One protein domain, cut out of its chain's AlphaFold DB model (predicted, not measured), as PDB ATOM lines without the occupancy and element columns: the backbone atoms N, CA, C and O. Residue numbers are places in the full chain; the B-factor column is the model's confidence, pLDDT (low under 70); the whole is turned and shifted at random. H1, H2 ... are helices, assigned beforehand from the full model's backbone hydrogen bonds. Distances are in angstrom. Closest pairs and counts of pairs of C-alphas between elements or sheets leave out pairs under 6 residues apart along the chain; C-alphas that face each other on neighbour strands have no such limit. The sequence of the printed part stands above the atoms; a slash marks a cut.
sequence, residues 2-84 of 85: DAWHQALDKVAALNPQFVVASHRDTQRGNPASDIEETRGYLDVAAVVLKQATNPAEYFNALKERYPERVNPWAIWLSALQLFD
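Overview. This is residues 2 to 84 of the 85 residues of an uncharacterized protein of Streptomyces sp. NL15-2K (UniProt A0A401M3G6). One long helix, H2, runs through the domain as a strut: H1 lies nearly antiparallel beside its first part, while H3 folds back from its other end and H4 folds back again on H3. The 21 residues 13 to 33, which join H1 to H2, make a wide loop at the end of the domain where H2 begins. The printed part has 83 residues with four named helices, in the order H1, H2, H3, H4, and no named strand; the class is all helix. The whole is only just compact, close to loose, with a radius of gyration of the C-alphas of 13.8 A, and the C-alphas span 39 by 29 by 19 A.

Arrangement. H2, residues 34 to 51, touches H1, residues 2 to 12, with its residues 35 to 39 alone. The closest C-alphas of the two are those of Leu 8 and Ile 35, 6.3 A apart. They form a helical hairpin at a shallow tilt of 13 degrees, opposite ways. H2 touches H3, residues 55 to 65, with its residues 44 to 49 alone, closest at the C-alphas of Val 48 and Tyr 58, 6.2 A apart. This helical hairpin has a steep tilt of 44 degrees, opposite ways. H3 touches H4, residues 72 to 83, in a third helical hairpin, at a steep tilt of 40 degrees, opposite ways; the closest C-alphas are those of Pro 55 and Ala 79, 4.7 A apart. The helix packing is mostly crossed, but only just: of these three pairs, 1 is at a shallow tilt. H1 is apart from H3 and from H4. H2 and H4 are only just apart, their closest C-alphas 8.5 A from each other. In H1, H2, H3 and H4 every O i to N i+4 pair is within hydrogen-bond range.

Along the chain. H2, the longest helix, measures 25.8 A from first to last C-alpha, from C-alpha 34 at (212.267, 203.869, 230.713) to C-alpha 51 at (196.155, 192.803, 247.482). H1 measures 15.1 A and begins at C-alpha 2, (196.745, 195.112, 229.056). H3 measures 15.7 A, and H4 measures 17.1 A, ending at C-alpha 83, (188.858, 202.545, 245.125).

Size, cuts and confidence. The two C-alphas farthest apart, those of Gln 17 and Thr 53, are 39.6 A apart. The printed part, residues 2 to 84, has no cut. The link from H1 to H2 is long, that from H3 to H4, 6 residues, is short, and that from H2 to H3, 3 residues, is tight. The C-alphas of residues 13 to 33 lie 11 to 21 A from the mean of the C-alphas. The mean pLDDT of the printed part is 95.7, and no printed residue is under 70.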
ATOM      1  N   ASP A   2     196.324 195.650 230.363       92.50
ATOM      2  CA  ASP A   2     196.745 195.112 229.056       92.50
ATOM      3  C   ASP A   2     196.983 196.164 227.962       92.50
ATOM      4  O   ASP A   2     197.997 196.111 227.272       92.50
ATOM      5  N   ALA A   3     196.106 197.165 227.839       96.81
ATOM      6  CA  ALA A   3     196.278 198.241 226.858       96.81
ATOM      7  C   ALA A   3     197.570 199.055 227.077       96.81
ATOM      8  O   ALA A   3     198.199 199.480 226.108       96.81
ATOM      9  N   TRP A   4     197.997 199.237 228.331       96.62
ATOM     10  CA  TRP A   4     199.255 199.916 228.648       96.62
ATOM     11  C   TRP A   4     200.463 199.073 228.246       96.62
ATOM     12  O   TRP A   4     201.380 199.597 227.619       96.62
ATOM     13  N   HIS A   5     200.446 197.767 228.523       97.62
ATOM     14  CA  HIS A   5     201.514 196.864 228.085       97.62
ATOM     15  C   HIS A   5     201.624 196.802 226.561       97.62
ATOM     16  O   HIS A   5     202.717 196.961 226.029       97.62
ATOM     17  N   GLN A   6     200.496 196.710 225.851       98.19
ATOM     18  CA  GLN A   6     200.485 196.750 224.385       98.19
ATOM     19  C   GLN A   6     201.025 198.072 223.825       98.19
ATOM     20  O   GLN A   6     201.672 198.088 222.778       98.19
ATOM     21  N   ALA A   7     200.759 199.200 224.490       98.12
ATOM     22  CA  ALA A   7     201.333 200.481 224.094       98.12
ATOM     23  C   ALA A   7     202.860 200.490 224.280       98.12
ATOM     24  O   ALA A   7     203.574 200.905 223.368       98.12
ATOM     25  N   LEU A   8     203.361 199.981 225.412       98.06
ATOM     26  CA  LEU A   8     204.800 199.844 225.653       98.06
ATOM     27  C   LEU A   8     205.460 198.908 224.633       98.06
ATOM     28  O   LEU A   8     206.526 199.247 224.128       98.06
ATOM     29  N   ASP A   9     204.811 197.804 224.251       98.38
ATOM     30  CA  ASP A   9     205.310 196.887 223.213       98.38
ATOM     31  C   ASP A   9     205.497 197.596 221.867       98.38
ATOM     32  O   ASP A   9     206.526 197.440 221.209       98.38
ATOM     33  N   LYS A  10     204.525 198.425 221.468       98.44
ATOM     34  CA  LYS A  10     204.608 199.198 220.219       98.44
ATOM     35  C   LYS A  10     205.765 200.191 220.232       98.44
ATOM     36  O   LYS A  10     206.430 200.346 219.212       98.44
ATOM     37  N   VAL A  11     206.006 200.863 221.358       97.25
ATOM     38  CA  VAL A  11     207.121 201.813 221.482       97.25
ATOM     39  C   VAL A  11     208.461 201.070 221.549       97.25
ATOM     40  O   VAL A  11     209.413 201.482 220.888       97.25
ATOM     41  N   ALA A  12     208.532 199.947 222.271       98.06
ATOM     42  CA  ALA A  12     209.723 199.099 222.354       98.06
ATOM     43  C   ALA A  12     210.157 198.570 220.979       98.06
ATOM     44  O   ALA A  12     211.348 198.549 220.671       98.06
ATOM     45  N   ALA A  13     209.195 198.203 220.123       98.50
ATOM     46  CA  ALA A  13     209.448 197.696 218.774       98.50
ATOM     47  C   ALA A  13     210.168 198.696 217.849       98.50
ATOM     48  O   ALA A  13     210.733 198.291 216.834       98.50
ATOM     49  N   LEU A  14     210.192 199.989 218.197       98.25
ATOM     50  CA  LEU A  14     210.960 201.005 217.472       98.25
ATOM     51  C   LEU A  14     212.469 200.943 217.764       98.25
ATOM     52  O   LEU A  14     213.233 201.662 217.123       98.25
ATOM     53  N   ASN A  15     212.897 200.112 218.723       97.81
ATOM     54  CA  ASN A  15     214.276 200.010 219.205       97.81
ATOM     55  C   ASN A  15     214.897 201.388 219.542       97.81
ATOM     56  O   ASN A  15     215.916 201.777 218.956       97.81
ATOM     57  N   PRO A  16     214.265 202.177 220.434       97.75
ATOM     58  CA  PRO A  16     214.697 203.540 220.701       97.75
ATOM     59  C   PRO A  16     216.044 203.575 221.426       97.75
ATOM     60  O   PRO A  16     216.306 202.786 222.328       97.75
ATOM     61  N   GLN A  17     216.872 204.561 221.083       97.94
ATOM     62  CA  GLN A  17     218.067 204.895 221.869       97.94
ATOM     63  C   GLN A  17     217.737 205.829 223.041       97.94
ATOM     64  O   GLN A  17     218.385 205.769 224.084       97.94
ATOM     65  N   PHE A  18     216.709 206.668 222.877       97.81
ATOM     66  CA  PHE A  18     216.262 207.635 223.874       97.81
ATOM     67  C   PHE A  18     214.742 207.639 223.981       97.81
ATOM     68  O   PHE A  18     214.045 207.554 222.967       97.81
ATOM     69  N   VAL A  19     214.233 207.796 225.202       97.12
ATOM     70  CA  VAL A  19     212.798 207.891 225.492       97.12
ATOM     71  C   VAL A  19     212.548 209.187 226.249       97.12
ATOM     72  O   VAL A  19     212.986 209.357 227.382       97.12
ATOM     73  N   VAL A  20     211.870 210.134 225.602       95.19
ATOM     74  CA  VAL A  20     211.574 211.445 226.191       95.19
ATOM     75  C   VAL A  20     210.170 211.410 226.784       95.19
ATOM     76  O   VAL A  20     209.177 211.542 226.072       95.19
ATOM     77  N   ALA A  21     210.086 211.205 228.097       92.38
ATOM     78  CA  ALA A  21     208.817 211.224 228.816       92.38
ATOM     79  C   ALA A  21     208.328 212.662 229.064       92.38
ATOM     80  O   ALA A  21     209.118 213.553 229.375       92.38
ATOM     81  N   SER A  22     207.008 212.872 228.992       89.12
ATOM     82  CA  SER A  22     206.386 214.174 229.290       89.12
ATOM     83  C   SER A  22     206.578 214.593 230.752       89.12
ATOM     84  O   SER A  22     206.847 215.757 231.030       89.12
ATOM     85  N   HIS A  23     206.441 213.648 231.691       88.00
ATOM     86  CA  HIS A  23     206.700 213.855 233.115       88.00
ATOM     87  C   HIS A  23     207.832 212.935 233.559       88.00
ATOM     88  O   HIS A  23     207.764 211.724 233.354       88.00
ATOM     89  N   ARG A  24     208.872 213.511 234.161       87.25
ATOM     90  CA  ARG A  24     210.084 212.796 234.572       87.25
ATOM     91  C   ARG A  24     210.853 213.578 235.626       87.25
ATOM     92  O   ARG A  24     210.655 214.780 235.777       87.25
ATOM     93  N   ASP A  25     211.749 212.882 236.316       90.62
ATOM     94  CA  ASP A  25     212.792 213.519 237.112       90.62
ATOM     95  C   ASP A  25     213.726 214.314 236.184       90.62
ATOM     96  O   ASP A  25     214.285 213.765 235.229       90.62
ATOM     97  N   THR A  26     213.871 215.613 236.448       89.19
ATOM     98  CA  THR A  26     214.694 216.524 235.643       89.19
ATOM     99  C   THR A  26     216.186 216.245 235.779       89.19
ATOM    100  O   THR A  26     216.944 216.626 234.887       89.19
ATOM    101  N   GLN A  27     216.609 215.563 236.848       91.94
ATOM    102  CA  GLN A  27     218.002 215.176 237.074       91.94
ATOM    103  C   GLN A  27     218.383 213.884 236.344       91.94
ATOM    104  O   GLN A  27     219.561 213.630 236.094       91.94
ATOM    105  N   ARG A  28     217.397 213.059 235.975       90.62
ATOM    106  CA  ARG A  28     217.628 211.821 235.223       90.62
ATOM    107  C   ARG A  28     217.867 212.146 233.739       90.62
ATOM    108  O   ARG A  28     217.495 213.217 233.262       90.62
ATOM    109  N   GLY A  29     218.461 211.229 232.975       94.44
ATOM    110  CA  GLY A  29     218.531 211.298 231.503       94.44
ATOM    111  C   GLY A  29     217.307 210.669 230.819       94.44
ATOM    112  O   GLY A  29     216.358 210.284 231.495       94.44
ATOM    113  N   ASN A  30     217.333 210.506 229.495       96.44
ATOM    114  CA  ASN A  30     216.242 209.892 228.713       96.44
ATOM    115  C   ASN A  30     216.580 208.448 228.275       96.44
ATOM    116  O   ASN A  30     216.670 208.207 227.067       96.44
ATOM    117  N   PRO A  31     216.876 207.501 229.185       96.75
ATOM    118  CA  PRO A  31     217.356 206.188 228.782       96.75
ATOM    119  C   PRO A  31     216.246 205.383 228.100       96.75
ATOM    120  O   PRO A  31     215.076 205.460 228.466       96.75
ATOM    121  N   ALA A  32     216.630 204.532 227.148       97.50
ATOM    122  CA  ALA A  32     215.712 203.561 226.556       97.50
ATOM    123  C   ALA A  32     215.090 202.604 227.596       97.50
ATOM    124  O   ALA A  32     213.994 202.088 227.372       97.50
ATOM    125  N   SER A  33     215.750 202.408 228.751       96.94
ATOM    126  CA  SER A  33     215.255 201.571 229.854       96.94
ATOM    127  C   SER A  33     213.938 202.060 230.458       96.94
ATOM    128  O   SER A  33     213.251 201.265 231.093       96.94
ATOM    129  N   ASP A  34     213.532 203.312 230.213       96.25
ATOM    130  CA  ASP A  34     212.267 203.869 230.713       96.25
ATOM    131  C   ASP A  34     211.046 203.052 230.300       96.25
ATOM    132  O   ASP A  34     210.071 202.991 231.050       96.25
ATOM    133  N   ILE A  35     211.095 202.387 229.145       97.69
ATOM    134  CA  ILE A  35     210.010 201.517 228.683       97.69
ATOM    135  C   ILE A  35     209.859 200.311 229.616       97.69
ATOM    136  O   ILE A  35     208.771 200.068 230.139       97.69
ATOM    137  N   GLU A  36     210.950 199.595 229.878       97.69
ATOM    138  CA  GLU A  36     210.926 198.387 230.709       97.69
ATOM    139  C   GLU A  36     210.759 198.711 232.198       97.69
ATOM    140  O   GLU A  36     210.038 198.013 232.911       97.69
ATOM    141  N   GLU A  37     211.319 199.824 232.673       96.00
ATOM    142  CA  GLU A  37     211.068 200.316 234.032       96.00
ATOM    143  C   GLU A  37     209.595 200.708 234.233       96.00
ATOM    144  O   GLU A  37     209.034 200.488 235.312       96.00
ATOM    145  N   THR A  38     208.946 201.270 233.207       95.88
ATOM    146  CA  THR A  38     207.508 201.576 233.248       95.88
ATOM    147  C   THR A  38     206.677 200.298 233.224       95.88
ATOM    148  O   THR A  38     205.731 200.188 234.003       95.88
ATOM    149  N   ARG A  39     207.053 199.308 232.405       97.62
ATOM    150  CA  ARG A  39     206.415 197.983 232.385       97.62
ATOM    151  C   ARG A  39     206.457 197.326 233.765       97.62
ATOM    152  O   ARG A  39     205.411 197.021 234.327       97.62
ATOM    153  N   GLY A  40     207.643 197.234 234.369       97.06
ATOM    154  CA  GLY A  40     207.804 196.658 235.707       97.06
ATOM    155  C   GLY A  40     207.040 197.424 236.794       97.06
ATOM    156  O   GLY A  40     206.490 196.819 237.716       97.06
ATOM    157  N   TYR A  41     206.943 198.754 236.683       96.19
ATOM    158  CA  TYR A  41     206.109 199.550 237.586       96.19
ATOM    159  C   TYR A  41     204.621 199.188 237.469       96.19
ATOM    160  O   TYR A  41     203.965 199.004 238.496       96.19
ATOM    161  N   LEU A  42     204.101 199.048 236.245       96.56
ATOM    162  CA  LEU A  42     202.709 198.655 236.001       96.56
ATOM    163  C   LEU A  42     202.413 197.238 236.504       96.56
ATOM    164  O   LEU A  42     201.361 197.026 237.111       96.56
ATOM    165  N   ASP A  43     203.341 196.300 236.322       97.75
ATOM    166  CA  ASP A  43     203.209 194.930 236.827       97.75
ATOM    167  C   ASP A  43     203.123 194.897 238.356       97.75
ATOM    168  O   ASP A  43     202.217 194.281 238.925       97.75
ATOM    169  N   VAL A  44     204.017 195.619 239.040       97.62
ATOM    170  CA  VAL A  44     203.964 195.739 240.504       97.62
ATOM    171  C   VAL A  44     202.667 196.412 240.949       97.62
ATOM    172  O   VAL A  44     202.013 195.910 241.861       97.62
ATOM    173  N   ALA A  45     202.260 197.504 240.301       96.81
ATOM    174  CA  ALA A  45     201.005 198.183 240.610       96.81
ATOM    175  C   ALA A  45     199.792 197.251 240.456       96.81
ATOM    176  O   ALA A  45     198.911 197.245 241.313       96.81
ATOM    177  N   ALA A  46     199.764 196.408 239.420       96.56
ATOM    178  CA  ALA A  46     198.702 195.427 239.217       96.56
ATOM    179  C   ALA A  46     198.664 194.353 240.317       96.56
ATOM    180  O   ALA A  46     197.581 193.925 240.716       96.56
ATOM    181  N   VAL A  47     199.827 193.914 240.811       97.75
ATOM    182  CA  VAL A  47     199.913 192.974 241.941       97.75
ATOM    183  C   VAL A  47     199.426 193.632 243.229       97.75
ATOM    184  O   VAL A  47     198.576 193.061 243.909       97.75
ATOM    185  N   VAL A  48     199.903 194.842 243.533       98.00
ATOM    186  CA  VAL A  48     199.507 195.590 244.736       98.00
ATOM    187  C   VAL A  48     198.007 195.886 244.726       98.00
ATOM    188  O   VAL A  48     197.348 195.705 245.744       98.00
ATOM    189  N   LEU A  49     197.433 196.258 243.576       97.00
ATOM    190  CA  LEU A  49     195.994 196.516 243.446       97.00
ATOM    191  C   LEU A  49     195.138 195.296 243.803       97.00
ATOM    192  O   LEU A  49     194.068 195.449 244.375       97.00
ATOM    193  N   LYS A  50     195.601 194.081 243.488       97.12
ATOM    194  CA  LYS A  50     194.887 192.842 243.844       97.12
ATOM    195  C   LYS A  50     194.938 192.524 245.341       97.12
ATOM    196  O   LYS A  50     194.155 191.698 245.797       97.12
ATOM    197  N   GLN A  51     195.895 193.098 246.070       97.69
ATOM    198  CA  GLN A  51     196.155 192.803 247.482       97.69
ATOM    199  C   GLN A  51     195.601 193.882 248.415       97.69
ATOM    200  O   GLN A  51     195.154 193.563 249.513       97.69
ATOM    201  N   ALA A  52     195.648 195.142 247.989       98.00
ATOM    202  CA  ALA A  52     195.152 196.272 248.755       98.00
ATOM    203  C   ALA A  52     193.618 196.308 248.777       98.00
ATOM    204  O   ALA A  52     192.956 196.032 247.777       98.00
ATOM    205  N   THR A  53     193.062 196.707 249.916       97.44
ATOM    206  CA  THR A  53     191.612 196.809 250.143       97.44
ATOM    207  C   THR A  53     191.108 198.250 250.193       97.44
ATOM    208  O   THR A  53     189.903 198.487 250.177       97.44
ATOM    209  N   ASN A  54     192.019 199.221 250.262       97.75
ATOM    210  CA  ASN A  54     191.702 200.643 250.346       97.75
ATOM    211  C   ASN A  54     192.828 201.510 249.736       97.75
ATOM    212  O   ASN A  54     193.954 201.023 249.557       97.75
ATOM    213  N   PRO A  55     192.568 202.809 249.457       98.12
ATOM    214  CA  PRO A  55     193.563 203.705 248.867       98.12
ATOM    215  C   PRO A  55     194.884 203.792 249.641       98.12
ATOM    216  O   PRO A  55     195.950 203.890 249.033       98.12
ATOM    217  N   ALA A  56     194.829 203.768 250.977       98.12
ATOM    218  CA  ALA A  56     196.006 203.930 251.829       98.12
ATOM    219  C   ALA A  56     196.943 202.723 251.746       98.12
ATOM    220  O   ALA A  56     198.155 202.904 251.626       98.12
ATOM    221  N   GLU A  57     196.402 201.504 251.741       98.44
ATOM    222  CA  GLU A  57     197.189 200.281 251.542       98.44
ATOM    223  C   GLU A  57     197.892 200.274 250.183       98.44
ATOM    224  O   GLU A  57     199.099 200.034 250.117       98.44
ATOM    225  N   TYR A  58     197.168 200.613 249.111       98.25
ATOM    226  CA  TYR A  58     197.740 200.681 247.765       98.25
ATOM    227  C   TYR A  58     198.862 201.724 247.670       98.25
ATOM    228  O   TYR A  58     199.944 201.448 247.144       98.25
ATOM    229  N   PHE A  59     198.622 202.920 248.216       98.00
ATOM    230  CA  PHE A  59     199.599 204.003 248.233       98.00
ATOM    231  C   PHE A  59     200.867 203.627 249.003       98.00
ATOM    232  O   PHE A  59     201.971 203.781 248.475       98.00
ATOM    233  N   ASN A  60     200.715 203.113 250.225       98.06
ATOM    234  CA  ASN A  60     201.846 202.770 251.081       98.06
ATOM    235  C   ASN A  60     202.693 201.653 250.464       98.06
ATOM    236  O   ASN A  60     203.912 201.794 250.400       98.06
ATOM    237  N   ALA A  61     202.066 200.604 249.925       98.12
ATOM    238  CA  ALA A  61     202.783 199.493 249.300       98.12
ATOM    239  C   ALA A  61     203.596 199.932 248.068       98.12
ATOM    240  O   ALA A  61     204.756 199.542 247.905       98.12
ATOM    241  N   LEU A  62     203.036 200.793 247.208       97.81
ATOM    242  CA  LEU A  62     203.795 201.335 246.075       97.81
ATOM    243  C   LEU A  62     204.896 202.304 246.509       97.81
ATOM    244  O   LEU A  62     205.972 202.300 245.907       97.81
ATOM    245  N   LYS A  63     204.663 203.112 247.549       97.12
ATOM    246  CA  LYS A  63     205.678 204.035 248.068       97.12
ATOM    247  C   LYS A  63     206.839 203.294 248.733       97.12
ATOM    248  O   LYS A  63     207.980 203.703 248.544       97.12
ATOM    249  N   GLU A  64     206.567 202.201 249.440       96.94
ATOM    250  CA  GLU A  64     207.595 201.328 250.017       96.94
ATOM    251  C   GLU A  64     208.441 200.667 248.924       96.94
ATOM    252  O   GLU A  64     209.669 200.640 249.014       96.94
ATOM    253  N   ARG A  65     207.807 200.181 247.850       96.56
ATOM    254  CA  ARG A  65     208.527 199.541 246.743       96.56
ATOM    255  C   ARG A  65     209.334 200.529 245.898       96.56
ATOM    256  O   ARG A  65     210.367 200.149 245.347       96.56
ATOM    257  N   TYR A  66     208.863 201.771 245.783       94.94
ATOM    258  CA  TYR A  66     209.459 202.814 244.950       94.94
ATOM    259  C   TYR A  66     209.649 204.138 245.720       94.94
ATOM    260  O   TYR A  66     209.032 205.155 245.373       94.94
ATOM    261  N   PRO A  67     210.527 204.166 246.743       93.75
ATOM    262  CA  PRO A  67     210.678 205.319 247.633       93.75
ATOM    263  C   PRO A  67     211.186 206.567 246.903       93.75
ATOM    264  O   PRO A  67     210.725 207.671 247.192       93.75
ATOM    265  N   GLU A  68     212.019 206.385 245.879       90.56
ATOM    266  CA  GLU A  68     212.671 207.467 245.129       90.56
ATOM    267  C   GLU A  68     211.787 208.104 244.040       90.56
ATOM    268  O   GLU A  68     212.210 209.025 243.343       90.56
ATOM    269  N   ARG A  69     210.542 207.638 243.837       87.81
ATOM    270  CA  ARG A  69     209.657 208.240 242.824       87.81
ATOM    271  C   ARG A  69     209.279 209.669 243.232       87.81
ATOM    272  O   ARG A  69     208.666 209.893 244.277       87.81
ATOM    273  N   VAL A  70     209.596 210.611 242.342       89.31
ATOM    274  CA  VAL A  70     209.536 212.068 242.568       89.31
ATOM    275  C   VAL A  70     208.145 212.631 242.852       89.31
ATOM    276  O   VAL A  70     208.027 213.664 243.503       89.31
ATOM    277  N   ASN A  71     207.081 211.977 242.378       89.88
ATOM    278  CA  ASN A  71     205.712 212.456 242.555       89.88
ATOM    279  C   ASN A  71     204.841 211.411 243.273       89.88
ATOM    280  O   ASN A  71     204.157 210.627 242.610       89.88
ATOM    281  N   PRO A  72     204.822 211.398 244.618       91.69
ATOM    282  CA  PRO A  72     203.950 210.499 245.370       91.69
ATOM    283  C   PRO A  72     202.459 210.816 245.167       91.69
ATOM    284  O   PRO A  72     201.634 209.906 245.230       91.69
ATOM    285  N   TRP A  73     202.085 212.062 244.850       92.75
ATOM    286  CA  TRP A  73     200.681 212.433 244.637       92.75
ATOM    287  C   TRP A  73     200.045 211.723 243.444       92.75
ATOM    288  O   TRP A  73     198.857 211.417 243.492       92.75
ATOM    289  N   ALA A  74     200.824 211.390 242.410       93.00
ATOM    290  CA  ALA A  74     200.329 210.592 241.289       93.00
ATOM    291  C   ALA A  74     199.822 209.211 241.746       93.00
ATOM    292  O   ALA A  74     198.802 208.732 241.250       93.00
ATOM    293  N   ILE A  75     200.495 208.599 242.730       95.19
ATOM    294  CA  ILE A  75     200.069 207.326 243.325       95.19
ATOM    295  C   ILE A  75     198.777 207.539 244.118       95.19
ATOM    296  O   ILE A  75     197.822 206.794 243.921       95.19
ATOM    297  N   TRP A  76     198.726 208.569 244.970       96.75
ATOM    298  CA  TRP A  76     197.568 208.831 245.834       96.75
ATOM    299  C   TRP A  76     196.292 209.130 245.042       96.75
ATOM    300  O   TRP A  76     195.255 208.531 245.302       96.75
ATOM    301  N   LEU A  77     196.368 210.000 244.031       96.00
ATOM    302  CA  LEU A  77     195.218 210.322 243.183       96.00
ATOM    303  C   LEU A  77     194.733 209.102 242.391       96.00
ATOM    304  O   LEU A  77     193.530 208.891 242.268       96.00
ATOM    305  N   SER A  78     195.659 208.266 241.909       94.12
ATOM    306  CA  SER A  78     195.299 206.995 241.271       94.12
ATOM    307  C   SER A  78     194.600 206.058 242.256       94.12
ATOM    308  O   SER A  78     193.616 205.424 241.898       94.12
ATOM    309  N   ALA A  79     195.083 205.988 243.500       96.88
ATOM    310  CA  ALA A  79     194.482 205.176 244.551       96.88
ATOM    311  C   ALA A  79     193.052 205.634 244.862       96.88
ATOM    312  O   ALA A  79     192.150 204.810 244.905       96.88
ATOM    313  N   LEU A  80     192.817 206.940 245.013       96.94
ATOM    314  CA  LEU A  80     191.464 207.457 245.227       96.94
ATOM    315  C   LEU A  80     190.524 207.039 244.091       96.94
ATOM    316  O   LEU A  80     189.465 206.504 244.370       96.94
ATOM    317  N   GLN A  81     190.945 207.171 242.829       95.88
ATOM    318  CA  GLN A  81     190.113 206.796 241.682       95.88
ATOM    319  C   GLN A  81     189.858 205.284 241.558       95.88
ATOM    320  O   GLN A  81     188.806 204.880 241.075       95.88
ATOM    321  N   LEU A  82     190.832 204.446 241.924       94.56
ATOM    322  CA  LEU A  82     190.736 202.984 241.800       94.56
ATOM    323  C   LEU A  82     189.828 202.346 242.857       94.56
ATOM    324  O   LEU A  82     189.349 201.235 242.643       94.56
ATOM    325  N   PHE A  83     189.639 203.026 243.986       95.56
ATOM    326  CA  PHE A  83     188.858 202.545 245.125       95.56
ATOM    327  C   PHE A  83     187.639 203.438 245.429       95.56
ATOM    328  O   PHE A  83     186.946 203.188 246.415       95.56
ATOM    329  N   ASP A  84     187.378 204.464 244.612       87.06
ATOM    330  CA  ASP A  84     186.096 205.173 244.612       87.06
ATOM    331  C   ASP A  84     185.047 204.216 244.029       87.06
ATOM    332  O   ASP A  84     185.188 203.761 242.891       87.06
TER     333      ASP A  84